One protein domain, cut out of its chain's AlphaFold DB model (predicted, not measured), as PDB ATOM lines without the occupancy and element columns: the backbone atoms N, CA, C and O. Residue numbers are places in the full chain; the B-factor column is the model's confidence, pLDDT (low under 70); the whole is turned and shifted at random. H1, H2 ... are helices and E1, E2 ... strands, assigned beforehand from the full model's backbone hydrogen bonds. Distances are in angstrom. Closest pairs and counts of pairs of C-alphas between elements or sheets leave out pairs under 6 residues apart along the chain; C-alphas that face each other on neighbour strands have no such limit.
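What this domain is: This is residues 15 to 159 of the 257 residues of an uncharacterized protein of Burkholderia sp. HI2714 (UniProt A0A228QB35). The domain is a sandwich of two antiparallel sheets that face each other with their strands almost in line, a larger one of E1, E5, E4, E3 and E2 and a smaller one of E6, E7, E8 and E9. The short helix H1 packs on the larger sheet, on the side away from the smaller one, and at the sandwich's two sides E2 comes near E6 and E1 comes near E9. The printed part has 145 residues, in the order E1, H1, then E2 to E9, and the class is mostly strand, with 71 residues, under half, in named elements. It is compact, with a radius of gyration of the C-alphas of 13.9 A, and its rounded outline spans 42 by 33 by 26 A.

Where its parts are: Strand E1 is residues 21 to 25 and measures 13.8 A, beginning at C-alpha 21 (176.862, 161.762, 137.592). After residues 26 to 50, which hold no named element, helix H1 is residues 51 to 58, 10.4 A, beginning at C-alpha 51 (180.790, 140.202, 149.675). Strand E2 is residues 62 to 69, 20.0 A. E3, residues 72 to 83, 31.8 A, and E4, residues 89 to 100, 30.0 A, are the longest strands by residues; E3 bends by 61 degrees at residue 80 and E4 by 70 degrees at residue 92. E5 is residues 103 to 110, 21.5 A. E6 is residues 121 to 123, 6.7 A, and E7 is residues 129 to 132, 9.5 A. E8 is residues 140 to 146, 18.3 A, and E9 is residues 152 to 155, 9.7 A, ending at C-alpha 155 (171.859, 156.623, 130.625).

How they stand to each other: The larger sheet runs E1, E5, E4, E3, E2 and is twisted, with edge strands E1 and E2. E1 and E5 are antiparallel at 158 degrees, with N 22 and O 109 within hydrogen-bond range at 2.9 A. E2, E3, E4 and E5 form a meander, each strand the antiparallel neighbour of the one before, through three hairpins. Within hydrogen-bond range are N 74 and O 67 across E3 and E2, at 2.9 A, N 97 and O 75 across E4 and E3, at 2.8 A, and N 108 and O 96 across E5 and E4, at 2.8 A. H1 is on this sheet at a height over the sheet of 7.1 A; it lies over E4 and runs slantwise to the strands, at 44 degrees to E4 on the local plane. The closest C-alphas of H1 and E3, those of Ala 53 and Val 75, are 6.5 A apart. In H1 every O i to N i+4 pair is within hydrogen-bond range. The smaller sheet, E6, E7, E8, E9, is a second meander. Within hydrogen-bond range are N 130 and O 122 across E6 and E7, at 2.8 A, N 144 and O 129 across E7 and E8, at 2.8 A, and N 153 and O 145 across E8 and E9, at 2.9 A. In the sandwich, two sheets face to face, the facing parts are 9.3 A centre to centre and their best planes 12 degrees apart. The closest C-alphas of E2 and E6, Ser 65 and Leu 121, are 5.6 A apart; those of E1 and E9, Met 23 and Leu 154, are 7.8 A apart. Residues 15 to 16 pair with residues 153 to 154 of E9, parallel. H1 is not on the smaller sheet.

The domain as a whole: The two C-alphas farthest apart, those of Ser 86 and Asp 149, are 44.7 A apart. The printed part has no cut. The link from E1 to H1, 25 residues, is long, and its C-alphas lie 12 to 20 A from the mean of the C-alphas. The chain changes from one sheet to the other at the short link E5 to E6. The mean pLDDT of the printed part is 92.4, and residues 35 and 37 are under 70.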
ATOM      1  N   VAL A  15     180.510 154.459 130.612       97.62
ATOM      2  CA  VAL A  15     179.942 155.684 130.040       97.62
ATOM      3  C   VAL A  15     178.866 156.233 130.971       97.62
ATOM      4  O   VAL A  15     178.012 155.485 131.436       97.62
ATOM      5  N   SER A  16     178.898 157.540 131.227       97.56
ATOM      6  CA  SER A  16     177.773 158.260 131.826       97.56
ATOM      7  C   SER A  16     177.298 159.335 130.860       97.56
ATOM      8  O   SER A  16     178.096 160.150 130.399       97.56
ATOM      9  N   GLU A  17     176.007 159.319 130.557       97.06
ATOM     10  CA  GLU A  17     175.320 160.338 129.753       97.06
ATOM     11  C   GLU A  17     174.692 161.422 130.634       97.06
ATOM     12  O   GLU A  17     174.209 162.444 130.146       97.06
ATOM     13  N   LEU A  18     174.684 161.198 131.948       95.94
ATOM     14  CA  LEU A  18     174.069 162.100 132.901       95.94
ATOM     15  C   LEU A  18     174.982 163.282 133.166       95.94
ATOM     16  O   LEU A  18     176.177 163.130 133.423       95.94
ATOM     17  N   LYS A  19     174.388 164.477 133.169       92.31
ATOM     18  CA  LYS A  19     175.141 165.695 133.451       92.31
ATOM     19  C   LYS A  19     175.798 165.625 134.823       92.31
ATOM     20  O   LYS A  19     176.968 165.958 134.889       92.31
ATOM     21  N   ASP A  20     175.104 165.187 135.873       92.88
ATOM     22  CA  ASP A  20     175.543 165.358 137.271       92.88
ATOM     23  C   ASP A  20     176.139 164.096 137.905       92.88
ATOM     24  O   ASP A  20     176.591 164.122 139.046       92.88
ATOM     25  N   ILE A  21     176.228 163.002 137.143       96.44
ATOM     26  CA  ILE A  21     176.862 161.762 137.592       96.44
ATOM     27  C   ILE A  21     177.993 161.410 136.637       96.44
ATOM     28  O   ILE A  21     177.809 161.314 135.425       96.44
ATOM     29  N   ARG A  22     179.182 161.182 137.189       96.50
ATOM     30  CA  ARG A  22     180.345 160.683 136.449       96.50
ATOM     31  C   ARG A  22     180.520 159.201 136.722       96.50
ATOM     32  O   ARG A  22     180.155 158.726 137.792       96.50
ATOM     33  N   MET A  23     181.136 158.485 135.784       96.69
ATOM     34  CA  MET A  23     181.473 157.076 135.968       96.69
ATOM     35  C   MET A  23     182.914 156.799 135.552       96.69
ATOM     36  O   MET A  23     183.404 157.347 134.564       96.69
ATOM     37  N   LYS A  24     183.604 155.962 136.329       96.31
ATOM     38  CA  LYS A  24     185.010 155.619 136.119       96.31
ATOM     39  C   LYS A  24     185.256 154.136 136.381       96.31
ATOM     40  O   LYS A  24     184.779 153.598 137.376       96.31
ATOM     41  N   ALA A  25     186.050 153.502 135.522       96.19
ATOM     42  CA  ALA A  25     186.562 152.163 135.771       96.19
ATOM     43  C   ALA A  25     187.598 152.223 136.903       96.19
ATOM     44  O   ALA A  25     188.550 153.010 136.854       96.19
ATOM     45  N   LEU A  26     187.383 151.438 137.956       93.94
ATOM     46  CA  LEU A  26     188.149 151.532 139.193       93.94
ATOM     47  C   LEU A  26     188.233 150.162 139.863       93.94
ATOM     48  O   LEU A  26     187.218 149.503 140.032       93.94
ATOM     49  N   ALA A  27     189.438 149.764 140.276       92.44
ATOM     50  CA  ALA A  27     189.678 148.461 140.901       92.44
ATOM     51  C   ALA A  27     189.608 148.483 142.438       92.44
ATOM     52  O   ALA A  27     189.424 147.445 143.066       92.44
ATOM     53  N   ASN A  28     189.769 149.661 143.053       92.19
ATOM     54  CA  ASN A  28     189.809 149.823 144.506       92.19
ATOM     55  C   ASN A  28     188.871 150.937 144.950       92.19
ATOM     56  O   ASN A  28     188.957 152.056 144.445       92.19
ATOM     57  N   LEU A  29     188.013 150.638 145.922       93.88
ATOM     58  CA  LEU A  29     187.114 151.626 146.497       93.88
ATOM     59  C   LEU A  29     187.891 152.519 147.482       93.88
ATOM     60  O   LEU A  29     188.501 151.978 148.407       93.88
ATOM     61  N   PRO A  30     187.874 153.856 147.327       91.88
ATOM     62  CA  PRO A  30     188.473 154.758 148.302       91.88
ATOM     63  C   PRO A  30     187.796 154.634 149.669       91.88
ATOM     64  O   PRO A  30     186.598 154.357 149.760       91.88
ATOM     65  N   ARG A  31     188.554 154.883 150.737       92.88
ATOM     66  CA  ARG A  31     188.001 154.968 152.092       92.88
ATOM     67  C   ARG A  31     187.125 156.219 152.226       92.88
ATOM     68  O   ARG A  31     187.473 157.271 151.689       92.88
ATOM     69  N   ALA A  32     186.020 156.113 152.960       89.44
ATOM     70  CA  ALA A  32     185.196 157.259 153.326       89.44
ATOM     71  C   ALA A  32     186.015 158.275 154.141       89.44
ATOM     72  O   ALA A  32     186.800 157.893 155.012       89.44
ATOM     73  N   ALA A  33     185.828 159.570 153.870       82.50
ATOM     74  CA  ALA A  33     186.551 160.638 154.567       82.50
ATOM     75  C   ALA A  33     186.264 160.656 156.080       82.50
ATOM     76  O   ALA A  33     187.135 160.981 156.883       82.50
ATOM     77  N   SER A  34     185.049 160.270 156.463       75.31
ATOM     78  CA  SER A  34     184.608 160.115 157.844       75.31
ATOM     79  C   SER A  34     183.630 158.943 157.932       75.31
ATOM     80  O   SER A  34     182.894 158.717 156.967       75.31
ATOM     81  N   PRO A  35     183.576 158.217 159.063       69.88
ATOM     82  CA  PRO A  35     182.519 157.245 159.298       69.88
ATOM     83  C   PRO A  35     181.154 157.921 159.170       69.88
ATOM     84  O   PRO A  35     180.907 158.954 159.791       69.88
ATOM     85  N   THR A  36     180.287 157.361 158.338       74.50
ATOM     86  CA  THR A  36     178.925 157.864 158.164       74.50
ATOM     87  C   THR A  36     178.111 157.609 159.430       74.50
ATOM     88  O   THR A  36     178.067 156.467 159.890       74.50
ATOM     89  N   ASP A  37     177.454 158.635 159.977       69.56
ATOM     90  CA  ASP A  37     176.446 158.441 161.024       69.56
ATOM     91  C   ASP A  37     175.240 157.698 160.429       69.56
ATOM     92  O   ASP A  37     174.673 158.102 159.411       69.56
ATOM     93  N   ARG A  38     174.903 156.557 161.033       70.31
ATOM     94  CA  ARG A  38     173.856 155.638 160.572       70.31
ATOM     95  C   ARG A  38     172.668 155.588 161.523       70.31
ATOM     96  O   ARG A  38     171.649 155.021 161.144       70.31
ATOM     97  N   GLU A  39     172.781 156.130 162.735       71.62
ATOM     98  CA  GLU A  39     171.765 155.923 163.776       71.62
ATOM     99  C   GLU A  39     170.495 156.721 163.485       71.62
ATOM    100  O   GLU A  39     169.386 156.201 163.590       71.62
ATOM    101  N   SER A  40     170.652 157.963 163.032       77.31
ATOM    102  CA  SER A  40     169.535 158.870 162.759       77.31
ATOM    103  C   SER A  40     168.823 158.607 161.419       77.31
ATOM    104  O   SER A  40     167.697 159.058 161.216       77.31
ATOM    105  N   CYS A  41     169.453 157.831 160.530       86.06
ATOM    106  CA  CYS A  41     168.961 157.491 159.190       86.06
ATOM    107  C   CYS A  41     169.004 155.983 158.901       86.06
ATOM    108  O   CYS A  41     169.174 155.565 157.751       86.06
ATOM    109  N   TRP A  42     168.853 155.153 159.937       84.44
ATOM    110  CA  TRP A  42     168.986 153.695 159.849       84.44
ATOM    111  C   TRP A  42     168.036 153.067 158.820       84.44
ATOM    112  O   TRP A  42     168.403 152.108 158.150       84.44
ATOM    113  N   GLN A  43     166.856 153.659 158.612       84.38
ATOM    114  CA  GLN A  43     165.854 153.235 157.630       84.38
ATOM    115  C   GLN A  43     166.320 153.359 156.169       84.38
ATOM    116  O   GLN A  43     165.673 152.834 155.265       84.38
ATOM    117  N   ARG A  44     167.418 154.081 155.914       87.25
ATOM    118  CA  ARG A  44     168.040 154.204 154.585       87.25
ATOM    119  C   ARG A  44     169.205 153.240 154.373       87.25
ATOM    120  O   ARG A  44     169.693 153.143 153.252       87.25
ATOM    121  N   VAL A  45     169.661 152.557 155.421       91.94
ATOM    122  CA  VAL A  45     170.845 151.694 155.386       91.94
ATOM    123  C   VAL A  45     170.408 150.235 155.467       91.94
ATOM    124  O   VAL A  45     169.597 149.863 156.311       91.94
ATOM    125  N   ILE A  46     170.966 149.388 154.606       93.69
ATOM    126  CA  ILE A  46     170.698 147.947 154.624       93.69
ATOM    127  C   ILE A  46     171.807 147.183 155.344       93.69
ATOM    128  O   ILE A  46     172.962 147.611 155.406       93.69
ATOM    129  N   GLN A  47     171.468 146.000 155.850       90.69
ATOM    130  CA  GLN A  47     172.465 145.063 156.357       90.69
ATOM    131  C   GLN A  47     173.275 144.472 155.186       90.69
ATOM    132  O   GLN A  47     172.681 143.924 154.252       90.69
ATOM    133  N   PRO A  48     174.620 144.549 155.202       90.00
ATOM    134  CA  PRO A  48     175.458 144.099 154.093       90.00
ATOM    135  C   PRO A  48     175.551 142.567 154.058       90.00
ATOM    136  O   PRO A  48     176.365 141.949 154.750       90.00
ATOM    137  N   THR A  49     174.740 141.923 153.223       91.56
ATOM    138  CA  THR A  49     174.739 140.455 153.112       91.56
ATOM    139  C   THR A  49     175.803 139.950 152.140       91.56
ATOM    140  O   THR A  49     176.484 138.966 152.453       91.56
ATOM    141  N   SER A  50     176.011 140.638 151.011       94.31
ATOM    142  CA  SER A  50     176.948 140.208 149.970       94.31
ATOM    143  C   SER A  50     178.417 140.549 150.249       94.31
ATOM    144  O   SER A  50     178.708 141.500 150.977       94.31
ATOM    145  N   PRO A  51     179.374 139.835 149.616       94.69
ATOM    146  CA  PRO A  51     180.790 140.202 149.675       94.69
ATOM    147  C   PRO A  51     181.065 141.637 149.200       94.69
ATOM    148  O   PRO A  51     181.867 142.338 149.811       94.69
ATOM    149  N   ALA A  52     180.360 142.090 148.158       95.81
ATOM    150  CA  ALA A  52     180.485 143.441 147.617       95.81
ATOM    151  C   ALA A  52     180.049 144.504 148.639       95.81
ATOM    152  O   ALA A  52     180.816 145.411 148.959       95.81
ATOM    153  N   ALA A  53     178.858 144.354 149.229       95.50
ATOM    154  CA  ALA A  53     178.364 145.273 150.252       95.50
ATOM    155  C   ALA A  53     179.252 145.280 151.508       95.50
ATOM    156  O   ALA A  53     179.517 146.339 152.078       95.50
ATOM    157  N   ARG A  54     179.780 144.120 151.924       95.75
ATOM    158  CA  ARG A  54     180.728 144.040 153.051       95.75
ATOM    159  C   ARG A  54     182.034 144.777 152.763       95.75
ATOM    160  O   ARG A  54     182.550 145.436 153.661       95.75
ATOM    161  N   LEU A  55     182.543 144.713 151.530       95.38
ATOM    162  CA  LEU A  55     183.718 145.483 151.114       95.38
ATOM    163  C   LEU A  55     183.448 146.989 151.216       95.38
ATOM    164  O   LEU A  55     184.274 147.720 151.756       95.38
ATOM    165  N   VAL A  56     182.276 147.444 150.765       96.25
ATOM    166  CA  VAL A  56     181.863 148.852 150.870       96.25
ATOM    167  C   VAL A  56     181.814 149.314 152.332       96.25
ATOM    168  O   VAL A  56     182.392 150.347 152.673       96.25
ATOM    169  N   VAL A  57     181.212 148.520 153.224       94.19
ATOM    170  CA  VAL A  57     181.170 148.825 154.665       94.19
ATOM    171  C   VAL A  57     182.563 148.826 155.296       94.19
ATOM    172  O   VAL A  57     182.849 149.697 156.116       94.19
ATOM    173  N   ALA A  58     183.450 147.912 154.895       93.75
ATOM    174  CA  ALA A  58     184.835 147.876 155.372       93.75
ATOM    175  C   ALA A  58     185.635 149.135 154.985       93.75
ATOM    176  O   ALA A  58     186.613 149.474 155.649       93.75
ATOM    177  N   GLN A  59     185.201 149.856 153.946       94.94
ATOM    178  CA  GLN A  59     185.751 151.157 153.555       94.94
ATOM    179  C   GLN A  59     185.083 152.350 154.263       94.94
ATOM    180  O   GLN A  59     185.431 153.495 153.982       94.94
ATOM    181  N   GLY A  60     184.170 152.108 155.208       93.19
ATOM    182  CA  GLY A  60     183.556 153.139 156.053       93.19
ATOM    183  C   GLY A  60     182.273 153.761 155.499       93.19
ATOM    184  O   GLY A  60     181.729 154.662 156.129       93.19
ATOM    185  N   TRP A  61     181.764 153.279 154.364       94.75
ATOM    186  CA  TRP A  61     180.562 153.815 153.717       94.75
ATOM    187  C   TRP A  61     179.269 153.203 154.271       94.75
ATOM    188  O   TRP A  61     179.266 152.067 154.757       94.75
ATOM    189  N   ALA A  62     178.146 153.919 154.187       94.25
ATOM    190  CA  ALA A  62     176.820 153.380 154.498       94.25
ATOM    191  C   ALA A  62     176.160 152.798 153.239       94.25
ATOM    192  O   ALA A  62     175.935 153.526 152.278       94.25
ATOM    193  N   VAL A  63     175.849 151.497 153.238       95.62
ATOM    194  CA  VAL A  63     175.227 150.811 152.091       95.62
ATOM    195  C   VAL A  63     173.716 151.014 152.106       95.62
ATOM    196  O   VAL A  63     173.069 150.734 153.111       95.62
ATOM    197  N   MET A  64     173.152 151.455 150.983       95.56
ATOM    198  CA  MET A  64     171.723 151.751 150.834       95.56
ATOM    199  C   MET A  64     170.999 150.742 149.944       95.56
ATOM    200  O   MET A  64     169.802 150.514 150.100       95.56
ATOM    201  N   SER A  65     171.695 150.136 148.982       97.44
ATOM    202  CA  SER A  65     171.115 149.133 148.085       97.44
ATOM    203  C   SER A  65     172.185 148.159 147.603       97.44
ATOM    204  O   SER A  65     173.334 148.544 147.417       97.44
ATOM    205  N   ASP A  66     171.795 146.905 147.394       97.38
ATOM    206  CA  ASP A  66     172.633 145.824 146.868       97.38
ATOM    207  C   ASP A  66     171.767 144.976 145.929       97.38
ATOM    208  O   ASP A  66     170.878 144.251 146.384       97.38
ATOM    209  N   VAL A  67     171.957 145.146 144.617       97.50
ATOM    210  CA  VAL A  67     171.061 144.609 143.584       97.50
ATOM    211  C   VAL A  67     171.840 143.934 142.445       97.50
ATOM    212  O   VAL A  67     172.976 144.317 142.145       97.50
ATOM    213  N   PRO A  68     171.265 142.906 141.795       96.31
ATOM    214  CA  PRO A  68     171.857 142.317 140.594       96.31
ATOM    215  C   PRO A  68     171.831 143.301 139.412       96.31
ATOM    216  O   PRO A  68     170.897 144.085 139.276       96.31
ATOM    217  N   LEU A  69     172.846 143.220 138.548       96.31
ATOM    218  CA  LEU A  69     172.975 143.965 137.292       96.31
ATOM    219  C   LEU A  69     173.532 143.009 136.225       96.31
ATOM    220  O   LEU A  69     174.739 142.956 135.992       96.31
ATOM    221  N   GLY A  70     172.667 142.181 135.634       90.19
ATOM    222  CA  GLY A  70     173.096 141.101 134.738       90.19
ATOM    223  C   GLY A  70     174.144 140.181 135.401       90.19
ATOM    224  O   GLY A  70     173.860 139.631 136.468       90.19
ATOM    225  N   PRO A  71     175.350 140.007 134.818       89.94
ATOM    226  CA  PRO A  71     176.435 139.226 135.428       89.94
ATOM    227  C   PRO A  71     177.141 139.953 136.588       89.94
ATOM    228  O   PRO A  71     177.970 139.365 137.283       89.94
ATOM    229  N   TYR A  72     176.833 141.233 136.793       96.25
ATOM    230  CA  TYR A  72     177.429 142.088 137.808       96.25
ATOM    231  C   TYR A  72     176.500 142.290 139.004       96.25
ATOM    232  O   TYR A  72     175.344 141.859 139.052       96.25
ATOM    233  N   ARG A  73     177.026 142.998 139.999       97.06
ATOM    234  CA  ARG A  73     176.285 143.467 141.166       97.06
ATOM    235  C   ARG A  73     176.503 144.958 141.339       97.06
ATOM    236  O   ARG A  73     177.649 145.402 141.355       97.06
ATOM    237  N   ALA A  74     175.422 145.712 141.482       98.12
ATOM    238  CA  ALA A  74     175.465 147.139 141.755       98.12
ATOM    239  C   ALA A  74     175.145 147.388 143.233       98.12
ATOM    240  O   ALA A  74     174.166 146.868 143.770       98.12
ATOM    241  N   VAL A  75     175.979 148.185 143.892       98.38
ATOM    242  CA  VAL A  75     175.817 148.558 145.298       98.38
ATOM    243  C   VAL A  75     175.792 150.075 145.386       98.38
ATOM    244  O   VAL A  75     176.778 150.706 145.001       98.38
ATOM    245  N   SER A  76     174.710 150.669 145.898       98.12
ATOM    246  CA  SER A  76     174.715 152.095 146.235       98.12
ATOM    247  C   SER A  76     175.045 152.331 147.695       98.12
ATOM    248  O   SER A  76     174.681 151.558 148.586       98.12
ATOM    249  N   PHE A  77     175.781 153.407 147.933       96.50
ATOM    250  CA  PHE A  77     176.272 153.770 149.250       96.50
ATOM    251  C   PHE A  77     176.568 155.260 149.335       96.50
ATOM    252  O   PHE A  77     176.773 155.924 148.320       96.50
ATOM    253  N   ALA A  78     176.576 155.788 150.552       94.94
ATOM    254  CA  ALA A  78     176.760 157.207 150.806       94.94
ATOM    255  C   ALA A  78     177.779 157.460 151.912       94.94
ATOM    256  O   ALA A  78     177.963 156.637 152.815       94.94
ATOM    257  N   GLY A  79     178.444 158.612 151.814       92.12
ATOM    258  CA  GLY A  79     179.334 159.129 152.855       92.12
ATOM    259  C   GLY A  79     178.591 159.903 153.940       92.12
ATOM    260  O   GLY A  79     179.037 159.910 155.089       92.12
ATOM    261  N   ARG A  80     177.436 160.496 153.609       90.56
ATOM    262  CA  ARG A  80     176.646 161.307 154.535       90.56
ATOM    263  C   ARG A  80     175.149 161.071 154.354       90.56
ATOM    264  O   ARG A  80     174.610 161.192 153.256       90.56
ATOM    265  N   LEU A  81     174.483 160.794 155.471       90.38
ATOM    266  CA  LEU A  81     173.033 160.795 155.595       90.38
ATOM    267  C   LEU A  81     172.667 161.834 156.653       90.38
ATOM    268  O   LEU A  81     173.262 161.836 157.728       90.38
ATOM    269  N   ALA A  82     171.737 162.730 156.337       88.31
ATOM    270  CA  ALA A  82     171.308 163.778 157.256       88.31
ATOM    271  C   ALA A  82     169.782 163.736 157.435       88.31
ATOM    272  O   ALA A  82     169.062 163.772 156.427       88.31
ATOM    273  N   PRO A  83     169.282 163.677 158.685       86.88
ATOM    274  CA  PRO A  83     167.856 163.750 158.970       86.88
ATOM    275  C   PRO A  83     167.225 165.011 158.391       86.88
ATOM    276  O   PRO A  83     167.822 166.087 158.391       86.88
ATOM    277  N   ALA A  84     165.992 164.869 157.931       83.94
ATOM    278  CA  ALA A  84     165.177 165.942 157.391       83.94
ATOM    279  C   ALA A  84     163.748 165.854 157.954       83.94
ATOM    280  O   ALA A  84     163.451 165.064 158.857       83.94
ATOM    281  N   THR A  85     162.854 166.711 157.463       77.06
ATOM    282  CA  THR A  85     161.476 166.795 157.957       77.06
ATOM    283  C   THR A  85     160.734 165.464 157.817       77.06
ATOM    284  O   THR A  85     161.005 164.650 156.930       77.06
ATOM    285  N   SER A  86     159.795 165.222 158.734       71.88
ATOM    286  CA  SER A  86     158.911 164.049 158.707       71.88
ATOM    287  C   SER A  86     159.637 162.690 158.685       71.88
ATOM    288  O   SER A  86     159.162 161.743 158.061       71.88
ATOM    289  N   GLY A  87     160.796 162.576 159.349       76.19
ATOM    290  CA  GLY A  87     161.549 161.313 159.449       76.19
ATOM    291  C   GLY A  87     162.230 160.880 158.144       76.19
ATOM    292  O   GLY A  87     162.645 159.726 157.999       76.19
ATOM    293  N   THR A  88     162.334 161.793 157.177       83.31
ATOM    294  CA  THR A  88     163.089 161.574 155.942       83.31
ATOM    295  C   THR A  88     164.582 161.806 156.171       83.31
ATOM    296  O   THR A  88     165.000 162.332 157.200       83.31
ATOM    297  N   CYS A  89     165.400 161.380 155.212       88.69
ATOM    298  CA  CYS A  89     166.842 161.574 155.246       88.69
ATOM    299  C   CYS A  89     167.325 161.976 153.865       88.69
ATOM    300  O   CYS A  89     167.025 161.274 152.894       88.69
ATOM    301  N   SER A  90     168.063 163.081 153.819       88.75
ATOM    302  CA  SER A  90     168.804 163.509 152.640       88.75
ATOM    303  C   SER A  90     170.102 162.715 152.550       88.75
ATOM    304  O   SER A  90     170.720 162.379 153.570       88.75
ATOM    305  N   ILE A  91     170.500 162.379 151.328       92.06
ATOM    306  CA  ILE A  91     171.685 161.570 151.055       92.06
ATOM    307  C   ILE A  91     172.636 162.405 150.209       92.06
ATOM    308  O   ILE A  91     172.296 162.823 149.108       92.06
ATOM    309  N   THR A  92     173.844 162.623 150.719       92.00
ATOM    310  CA  THR A  92     174.922 163.318 150.000       92.00
ATOM    311  C   THR A  92     176.167 162.445 149.977       92.00
ATOM    312  O   THR A  92     176.283 161.467 150.724       92.00
ATOM    313  N   GLN A  93     177.106 162.762 149.083       93.44
ATOM    314  CA  GLN A  93     178.244 161.881 148.794       93.44
ATOM    315  C   GLN A  93     177.777 160.471 148.390       93.44
ATOM    316  O   GLN A  93     178.350 159.469 148.829       93.44
ATOM    317  N   GLY A  94     176.692 160.401 147.617       95.12
ATOM    318  CA  GLY A  94     176.146 159.162 147.087       95.12
ATOM    319  C   GLY A  94     176.989 158.609 145.944       95.12
ATOM    320  O   GLY A  94     177.548 159.355 145.138       95.12
ATOM    321  N   ASN A  95     177.083 157.286 145.881       97.38
ATOM    322  CA  ASN A  95     177.871 156.556 144.898       97.38
ATOM    323  C   ASN A  95     177.174 155.248 144.508       97.38
ATOM    324  O   ASN A  95     176.397 154.689 145.285       97.38
ATOM    325  N   VAL A  96     177.526 154.727 143.333       98.19
ATOM    326  CA  VAL A  96     177.187 153.372 142.883       98.19
ATOM    327  C   VAL A  96     178.468 152.646 142.498       98.19
ATOM    328  O   VAL A  96     179.182 153.074 141.596       98.19
ATOM    329  N   ALA A  97     178.770 151.534 143.159       98.00
ATOM    330  CA  ALA A  97     179.867 150.651 142.788       98.00
ATOM    331  C   ALA A  97     179.331 149.436 142.033       98.00
ATOM    332  O   ALA A  97     178.359 148.813 142.462       98.00
ATOM    333  N   VAL A  98     180.001 149.077 140.941       98.12
ATOM    334  CA  VAL A  98     179.719 147.857 140.180       98.12
ATOM    335  C   VAL A  98     180.816 146.841 140.453       98.12
ATOM    336  O   VAL A  98     182.008 147.154 140.364       98.12
ATOM    337  N   PHE A  99     180.396 145.625 140.784       97.38
ATOM    338  CA  PHE A  99     181.266 144.514 141.127       97.38
ATOM    339  C   PHE A  99     181.078 143.339 140.175       97.38
ATOM    340  O   PHE A  99     179.954 142.946 139.864       97.38
ATOM    341  N   GLU A 100     182.192 142.714 139.815       95.38
ATOM    342  CA  GLU A 100     182.246 141.425 139.132       95.38
ATOM    343  C   GLU A 100     182.929 140.419 140.058       95.38
ATOM    344  O   GLU A 100     184.055 140.641 140.506       95.38
ATOM    345  N   ASN A 101     182.245 139.320 140.394       91.12
ATOM    346  CA  ASN A 101     182.790 138.268 141.265       91.12
ATOM    347  C   ASN A 101     183.402 138.806 142.581       91.12
ATOM    348  O   ASN A 101     184.434 138.330 143.054       91.12
ATOM    349  N   GLY A 102     182.780 139.840 143.161       88.50
ATOM    350  CA  GLY A 102     183.226 140.487 144.400       88.50
ATOM    351  C   GLY A 102     184.373 141.495 144.246       88.50
ATOM    352  O   GLY A 102     184.778 142.090 145.242       88.50
ATOM    353  N   LYS A 103     184.879 141.729 143.030       93.62
ATOM    354  CA  LYS A 103     185.902 142.741 142.736       93.62
ATOM    355  C   LYS A 103     185.252 143.998 142.181       93.62
ATOM    356  O   LYS A 103     184.370 143.900 141.333       93.62
ATOM    357  N   LEU A 104     185.680 145.167 142.654       96.94
ATOM    358  CA  LEU A 104     185.218 146.440 142.108       96.94
ATOM    359  C   LEU A 104     185.736 146.589 140.674       96.94
ATOM    360  O   LEU A 104     186.920 146.356 140.426       96.94
ATOM    361  N   ILE A 105     184.854 146.984 139.757       96.88
ATOM    362  CA  ILE A 105     185.214 147.231 138.356       96.88
ATOM    363  C   ILE A 105     184.845 148.643 137.886       96.88
ATOM    364  O   ILE A 105     185.507 149.187 137.003       96.88
ATOM    365  N   ALA A 106     183.838 149.275 138.498       97.69
ATOM    366  CA  ALA A 106     183.439 150.642 138.181       97.69
ATOM    367  C   ALA A 106     182.834 151.372 139.385       97.69
ATOM    368  O   ALA A 106     182.268 150.756 140.289       97.69
ATOM    369  N   LEU A 107     182.937 152.699 139.358       97.81
ATOM    370  CA  LEU A 107     182.359 153.609 140.336       97.81
ATOM    371  C   LEU A 107     181.648 154.762 139.618       97.81
ATOM    372  O   LEU A 107     182.276 155.487 138.842       97.81
ATOM    373  N   ALA A 108     180.365 154.942 139.912       97.56
ATOM    374  CA  ALA A 108     179.582 156.129 139.601       97.56
ATOM    375  C   ALA A 108     179.486 157.030 140.842       97.56
ATOM    376  O   ALA A 108     179.269 156.539 141.950       97.56
ATOM    377  N   TYR A 109     179.669 158.335 140.654       96.25
ATOM    378  CA  TYR A 109     179.739 159.325 141.731       96.25
ATOM    379  C   TYR A 109     179.224 160.694 141.262       96.25
ATOM    380  O   TYR A 109     179.341 161.035 140.080       96.25
ATOM    381  N   GLY A 110     178.653 161.472 142.187       92.56
ATOM    382  CA  GLY A 110     178.208 162.849 141.928       92.56
ATOM    383  C   GLY A 110     179.363 163.783 141.543       92.56
ATOM    384  O   GLY A 110     180.539 163.476 141.776       92.56
ATOM    385  N   LYS A 111     179.071 164.941 140.942       90.06
ATOM    386  CA  LYS A 111     180.127 165.902 140.575       90.06
ATOM    387  C   LYS A 111     180.759 166.560 141.792       90.06
ATOM    388  O   LYS A 111     181.950 166.883 141.717       90.06
ATOM    389  N   SER A 112     179.979 166.769 142.851       88.06
ATOM    390  CA  SER A 112     180.430 167.340 144.117       88.06
ATOM    391  C   SER A 112     179.943 166.525 145.322       88.06
ATOM    392  O   SER A 112     179.104 165.634 145.203       88.06
ATOM    393  N   ALA A 113     180.515 166.801 146.496       82.25
ATOM    394  CA  ALA A 113     180.177 166.101 147.734       82.25
ATOM    395  C   ALA A 113     178.847 166.575 148.347       82.25
ATOM    396  O   ALA A 113     178.276 165.882 149.187       82.25
ATOM    397  N   GLU A 114     178.384 167.757 147.949       84.25
ATOM    398  CA  GLU A 114     177.182 168.437 148.429       84.25
ATOM    399  C   GLU A 114     175.937 168.056 147.620       84.25
ATOM    400  O   GLU A 114     174.820 168.244 148.091       84.25
ATOM    401  N   GLU A 115     176.125 167.514 146.417       86.25
ATOM    402  CA  GLU A 115     175.038 167.060 145.555       86.25
ATOM    403  C   GLU A 115     174.359 165.798 146.106       86.25
ATOM    404  O   GLU A 115     174.995 164.870 146.619       86.25
ATOM    405  N   THR A 116     173.043 165.741 145.911       88.12
ATOM    406  CA  THR A 116     172.189 164.587 146.205       88.12
ATOM    407  C   THR A 116     172.033 163.669 144.995       88.12
ATOM    408  O   THR A 116     171.145 162.838 144.981       88.12
ATOM    409  N   ALA A 117     172.882 163.764 143.967       88.50
ATOM    410  CA  ALA A 117     172.653 163.113 142.669       88.50
ATOM    411  C   ALA A 117     172.462 161.578 142.718       88.50
ATOM    412  O   ALA A 117     171.928 161.002 141.776       88.50
ATOM    413  N   ILE A 118     172.905 160.904 143.785       95.69
ATOM    414  CA  ILE A 118     172.798 159.449 143.947       95.69
ATOM    415  C   ILE A 118     172.290 159.104 145.351       95.69
ATOM    416  O   ILE A 118     172.846 159.538 146.358       95.69
ATOM    417  N   GLY A 119     171.291 158.234 145.400       94.94
ATOM    418  CA  GLY A 119     170.700 157.638 146.588       94.94
ATOM    419  C   GLY A 119     170.560 156.121 146.427       94.94
ATOM    420  O   GLY A 119     171.544 155.376 146.425       94.94
ATOM    421  N   ARG A 120     169.324 155.628 146.332       95.50
ATOM    422  CA  ARG A 120     169.021 154.184 146.285       95.50
ATOM    423  C   ARG A 120     169.037 153.609 144.865       95.50
ATOM    424  O   ARG A 120     168.950 154.341 143.882       95.50
ATOM    425  N   LEU A 121     169.070 152.283 144.778       97.69
ATOM    426  CA  LEU A 121     168.881 151.540 143.533       97.69
ATOM    427  C   LEU A 121     167.556 150.784 143.553       97.69
ATOM    428  O   LEU A 121     167.164 150.251 144.591       97.69
ATOM    429  N   ALA A 122     166.906 150.689 142.397       96.69
ATOM    430  CA  ALA A 122     165.772 149.796 142.186       96.69
ATOM    431  C   ALA A 122     166.033 148.914 140.954       96.69
ATOM    432  O   ALA A 122     166.391 149.447 139.903       96.69
ATOM    433  N   PRO A 123     165.899 147.582 141.054       96.38
ATOM    434  CA  PRO A 123     166.019 146.719 139.886       96.38
ATOM    435  C   PRO A 123     164.859 146.984 138.923       96.38
ATOM    436  O   PRO A 123     163.720 147.160 139.355       96.38
ATOM    437  N   LEU A 124     165.153 146.982 137.627       96.12
ATOM    438  CA  LEU A 124     164.160 147.074 136.565       96.12
ATOM    439  C   LEU A 124     163.994 145.719 135.888       96.12
ATOM    440  O   LEU A 124     164.900 144.876 135.866       96.12
ATOM    441  N   GLU A 125     162.826 145.520 135.289       91.88
ATOM    442  CA  GLU A 125     162.666 144.424 134.350       91.88
ATOM    443  C   GLU A 125     163.614 144.614 133.154       91.88
ATOM    444  O   GLU A 125     163.931 145.734 132.763       91.88
ATOM    445  N   GLY A 126     164.140 143.522 132.603       86.31
ATOM    446  CA  GLY A 126     165.183 143.587 131.573       86.31
ATOM    447  C   GLY A 126     166.611 143.705 132.122       86.31
ATOM    448  O   GLY A 126     167.562 143.682 131.346       86.31
ATOM    449  N   GLY A 127     166.789 143.751 133.446       92.50
ATOM    450  CA  GLY A 127     168.098 143.612 134.093       92.50
ATOM    451  C   GLY A 127     168.900 144.907 134.230       92.50
ATOM    452  O   GLY A 127     170.019 144.861 134.743       92.50
ATOM    453  N   ALA A 128     168.332 146.043 133.815       96.88
ATOM    454  CA  ALA A 128     168.824 147.366 134.174       96.88
ATOM    455  C   ALA A 128     168.514 147.687 135.648       96.88
ATOM    456  O   ALA A 128     167.718 147.019 136.313       96.88
ATOM    457  N   VAL A 129     169.146 148.732 136.167       98.12
ATOM    458  CA  VAL A 129     168.962 149.213 137.535       98.12
ATOM    459  C   VAL A 129     168.705 150.712 137.502       98.12
ATOM    460  O   VAL A 129     169.552 151.476 137.042       98.12
ATOM    461  N   ARG A 130     167.575 151.148 138.056       98.25
ATOM    462  CA  ARG A 130     167.284 152.566 138.242       98.25
ATOM    463  C   ARG A 130     168.109 153.141 139.377       98.25
ATOM    464  O   ARG A 130     168.045 152.653 140.508       98.25
ATOM    465  N   VAL A 131     168.826 154.217 139.083       98.25
ATOM    466  CA  VAL A 131     169.489 155.066 140.067       98.25
ATOM    467  C   VAL A 131     168.515 156.163 140.475       98.25
ATOM    468  O   VAL A 131     168.084 156.963 139.646       98.25
ATOM    469  N   TRP A 132     168.169 156.199 141.755       97.50
ATOM    470  CA  TRP A 132     167.432 157.304 142.361       97.50
ATOM    471  C   TRP A 132     168.413 158.294 142.963       97.50
ATOM    472  O   TRP A 132     169.486 157.888 143.411       97.50
ATOM    473  N   ASP A 133     168.045 159.565 143.005       95.38
ATOM    474  CA  ASP A 133     168.778 160.569 143.758       95.38
ATOM    475  C   ASP A 133     168.530 160.424 145.279       95.38
ATOM    476  O   ASP A 133     167.836 159.525 145.774       95.38
ATOM    477  N   GLY A 134     169.222 161.266 146.028       92.19
ATOM    478  CA  GLY A 134     169.214 161.374 147.474       92.19
ATOM    479  C   GLY A 134     168.371 162.531 148.003       92.19
ATOM    480  O   GLY A 134     168.520 162.872 149.181       92.19
ATOM    481  N   ASP A 135     167.569 163.168 147.146       91.31
ATOM    482  CA  ASP A 135     166.744 164.317 147.512       91.31
ATOM    483  C   ASP A 135     165.436 163.876 148.197       91.31
ATOM    484  O   ASP A 135     165.145 162.683 148.364       91.31
ATOM    485  N   ILE A 136     164.658 164.847 148.675       87.56
ATOM    486  CA  ILE A 136     163.380 164.631 149.348       87.56
ATOM    487  C   ILE A 136     162.303 165.505 148.685       87.56
ATOM    488  O   ILE A 136     162.272 166.715 148.913       87.56
ATOM    489  N   PRO A 137     161.354 164.907 147.943       87.50
ATOM    490  CA  PRO A 137     161.253 163.485 147.606       87.50
ATOM    491  C   PRO A 137     162.338 163.045 146.606       87.50
ATOM    492  O   PRO A 137     162.805 163.867 145.820       87.50
ATOM    493  N   PRO A 138     162.709 161.754 146.596       91.12
ATOM    494  CA  PRO A 138     163.698 161.262 145.654       91.12
ATOM    495  C   PRO A 138     163.133 161.238 144.230       91.12
ATOM    496  O   PRO A 138     161.984 160.839 144.022       91.12
ATOM    497  N   SER A 139     163.966 161.582 143.253       93.56
ATOM    498  CA  SER A 139     163.654 161.476 141.824       93.56
ATOM    499  C   SER A 139     164.577 160.477 141.120       93.56
ATOM    500  O   SER A 139     165.699 160.225 141.567       93.56
ATOM    501  N   PRO A 140     164.134 159.854 140.016       96.38
ATOM    502  CA  PRO A 140     165.003 158.978 139.244       96.38
ATOM    503  C   PRO A 140     166.056 159.803 138.492       96.38
ATOM    504  O   PRO A 140     165.730 160.699 137.714       96.38
ATOM    505  N   ALA A 141     167.329 159.486 138.716       96.44
ATOM    506  CA  ALA A 141     168.461 160.166 138.094       96.44
ATOM    507  C   ALA A 141     168.816 159.569 136.721       96.44
ATOM    508  O   ALA A 141     169.206 160.295 135.807       96.44
ATOM    509  N   GLY A 142     168.671 158.251 136.565       97.81
ATOM    510  CA  GLY A 142     168.956 157.536 135.322       97.81
ATOM    511  C   GLY A 142     169.003 156.025 135.506       97.81
ATOM    512  O   GLY A 142     168.754 155.521 136.602       97.81
ATOM    513  N   ASP A 143     169.358 155.312 134.440       98.31
ATOM    514  CA  ASP A 143     169.344 153.848 134.400       98.31
ATOM    515  C   ASP A 143     170.740 153.287 134.111       98.31
ATOM    516  O   ASP A 143     171.367 153.590 133.094       98.31
ATOM    517  N   LEU A 144     171.231 152.457 135.030       98.44
ATOM    518  CA  LEU A 144     172.479 151.717 134.899       98.44
ATOM    519  C   LEU A 144     172.209 150.366 134.232       98.44
ATOM    520  O   LEU A 144     171.430 149.560 134.741       98.44
ATOM    521  N   HIS A 145     172.883 150.094 133.122       97.44
ATOM    522  CA  HIS A 145     172.750 148.852 132.366       97.44
ATOM    523  C   HIS A 145     174.082 148.426 131.739       97.44
ATOM    524  O   HIS A 145     175.091 149.134 131.812       97.44
ATOM    525  N   VAL A 146     174.086 147.223 131.164       96.44
ATOM    526  CA  VAL A 146     175.220 146.656 130.430       96.44
ATOM    527  C   VAL A 146     174.835 146.598 128.954       96.44
ATOM    528  O   VAL A 146     173.882 145.904 128.601       96.44
ATOM    529  N   ASP A 147     175.559 147.325 128.106       95.19
ATOM    530  CA  ASP A 147     175.401 147.269 126.651       95.19
ATOM    531  C   ASP A 147     175.817 145.884 126.118       95.19
ATOM    532  O   ASP A 147     176.564 145.138 126.757       95.19
ATOM    533  N   ALA A 148     175.397 145.546 124.895       92.31
ATOM    534  CA  ALA A 148     175.742 144.270 124.256       92.31
ATOM    535  C   ALA A 148     177.260 144.049 124.075       92.31
ATOM    536  O   ALA A 148     177.707 142.906 124.002       92.31
ATOM    537  N   ASP A 149     178.053 145.125 124.015       92.94
ATOM    538  CA  ASP A 149     179.520 145.072 123.935       92.94
ATOM    539  C   ASP A 149     180.207 144.954 125.313       92.94
ATOM    540  O   ASP A 149     181.436 144.956 125.394       92.94
ATOM    541  N   GLY A 150     179.429 144.849 126.397       92.12
ATOM    542  CA  GLY A 150     179.917 144.792 127.776       92.12
ATOM    543  C   GLY A 150     180.174 146.160 128.415       92.12
ATOM    544  O   GLY A 150     180.662 146.216 129.545       92.12
ATOM    545  N   THR A 151     179.865 147.271 127.736       96.38
ATOM    546  CA  THR A 151     179.982 148.615 128.317       96.38
ATOM    547  C   THR A 151     178.991 148.788 129.461       96.38
ATOM    548  O   THR A 151     177.788 148.616 129.291       96.38
ATOM    549  N   LEU A 152     179.484 149.201 130.628       97.69
ATOM    550  CA  LEU A 152     178.628 149.712 131.694       97.69
ATOM    551  C   LEU A 152     178.182 151.119 131.305       97.69
ATOM    552  O   LEU A 152     179.019 152.017 131.157       97.69
ATOM    553  N   ARG A 153     176.877 151.320 131.149       97.94
ATOM    554  CA  ARG A 153     176.299 152.599 130.747       97.94
ATOM    555  C   ARG A 153     175.313 153.092 131.787       97.94
ATOM    556  O   ARG A 153     174.407 152.374 132.191       97.94
ATOM    557  N   LEU A 154     175.494 154.344 132.186       98.19
ATOM    558  CA  LEU A 154     174.515 155.109 132.940       98.19
ATOM    559  C   LEU A 154     173.855 156.112 131.990       98.19
ATOM    560  O   LEU A 154     174.463 157.123 131.627       98.19
ATOM    561  N   SER A 155     172.637 155.800 131.554       97.94
ATOM    562  CA  SER A 155     171.859 156.623 130.625       97.94
ATOM    563  C   SER A 155     170.802 157.449 131.346       97.94
ATOM    564  O   SER A 155     170.528 157.254 132.532       97.94
ATOM    565  N   ARG A 156     170.147 158.343 130.596       97.25
ATOM    566  CA  ARG A 156     168.863 158.924 131.018       97.25
ATOM    567  C   ARG A 156     167.854 157.821 131.364       97.25
ATOM    568  O   ARG A 156     167.953 156.714 130.832       97.25
ATOM    569  N   VAL A 157     166.884 158.155 132.217       97.25
ATOM    570  CA  VAL A 157     165.732 157.285 132.498       97.25
ATOM    571  C   VAL A 157     165.061 156.929 131.172       97.25
ATOM    572  O   VAL A 157     164.859 157.816 130.332       97.25
ATOM    573  N   ALA A 158     164.759 155.644 130.983       96.62
ATOM    574  CA  ALA A 158     164.091 155.149 129.787       96.62
ATOM    575  C   ALA A 158     162.761 155.881 129.529       96.62
ATOM    576  O   ALA A 158     162.151 156.453 130.435       96.62
ATOM    577  N   ASP A 159     162.313 155.874 128.273       97.06
ATOM    578  CA  ASP A 159     161.020 156.463 127.901       97.06
ATOM    579  C   ASP A 159     159.842 155.608 128.392       97.06
ATOM    580  O   ASP A 159     158.749 156.130 128.605       97.06
TER     581      ASP A 159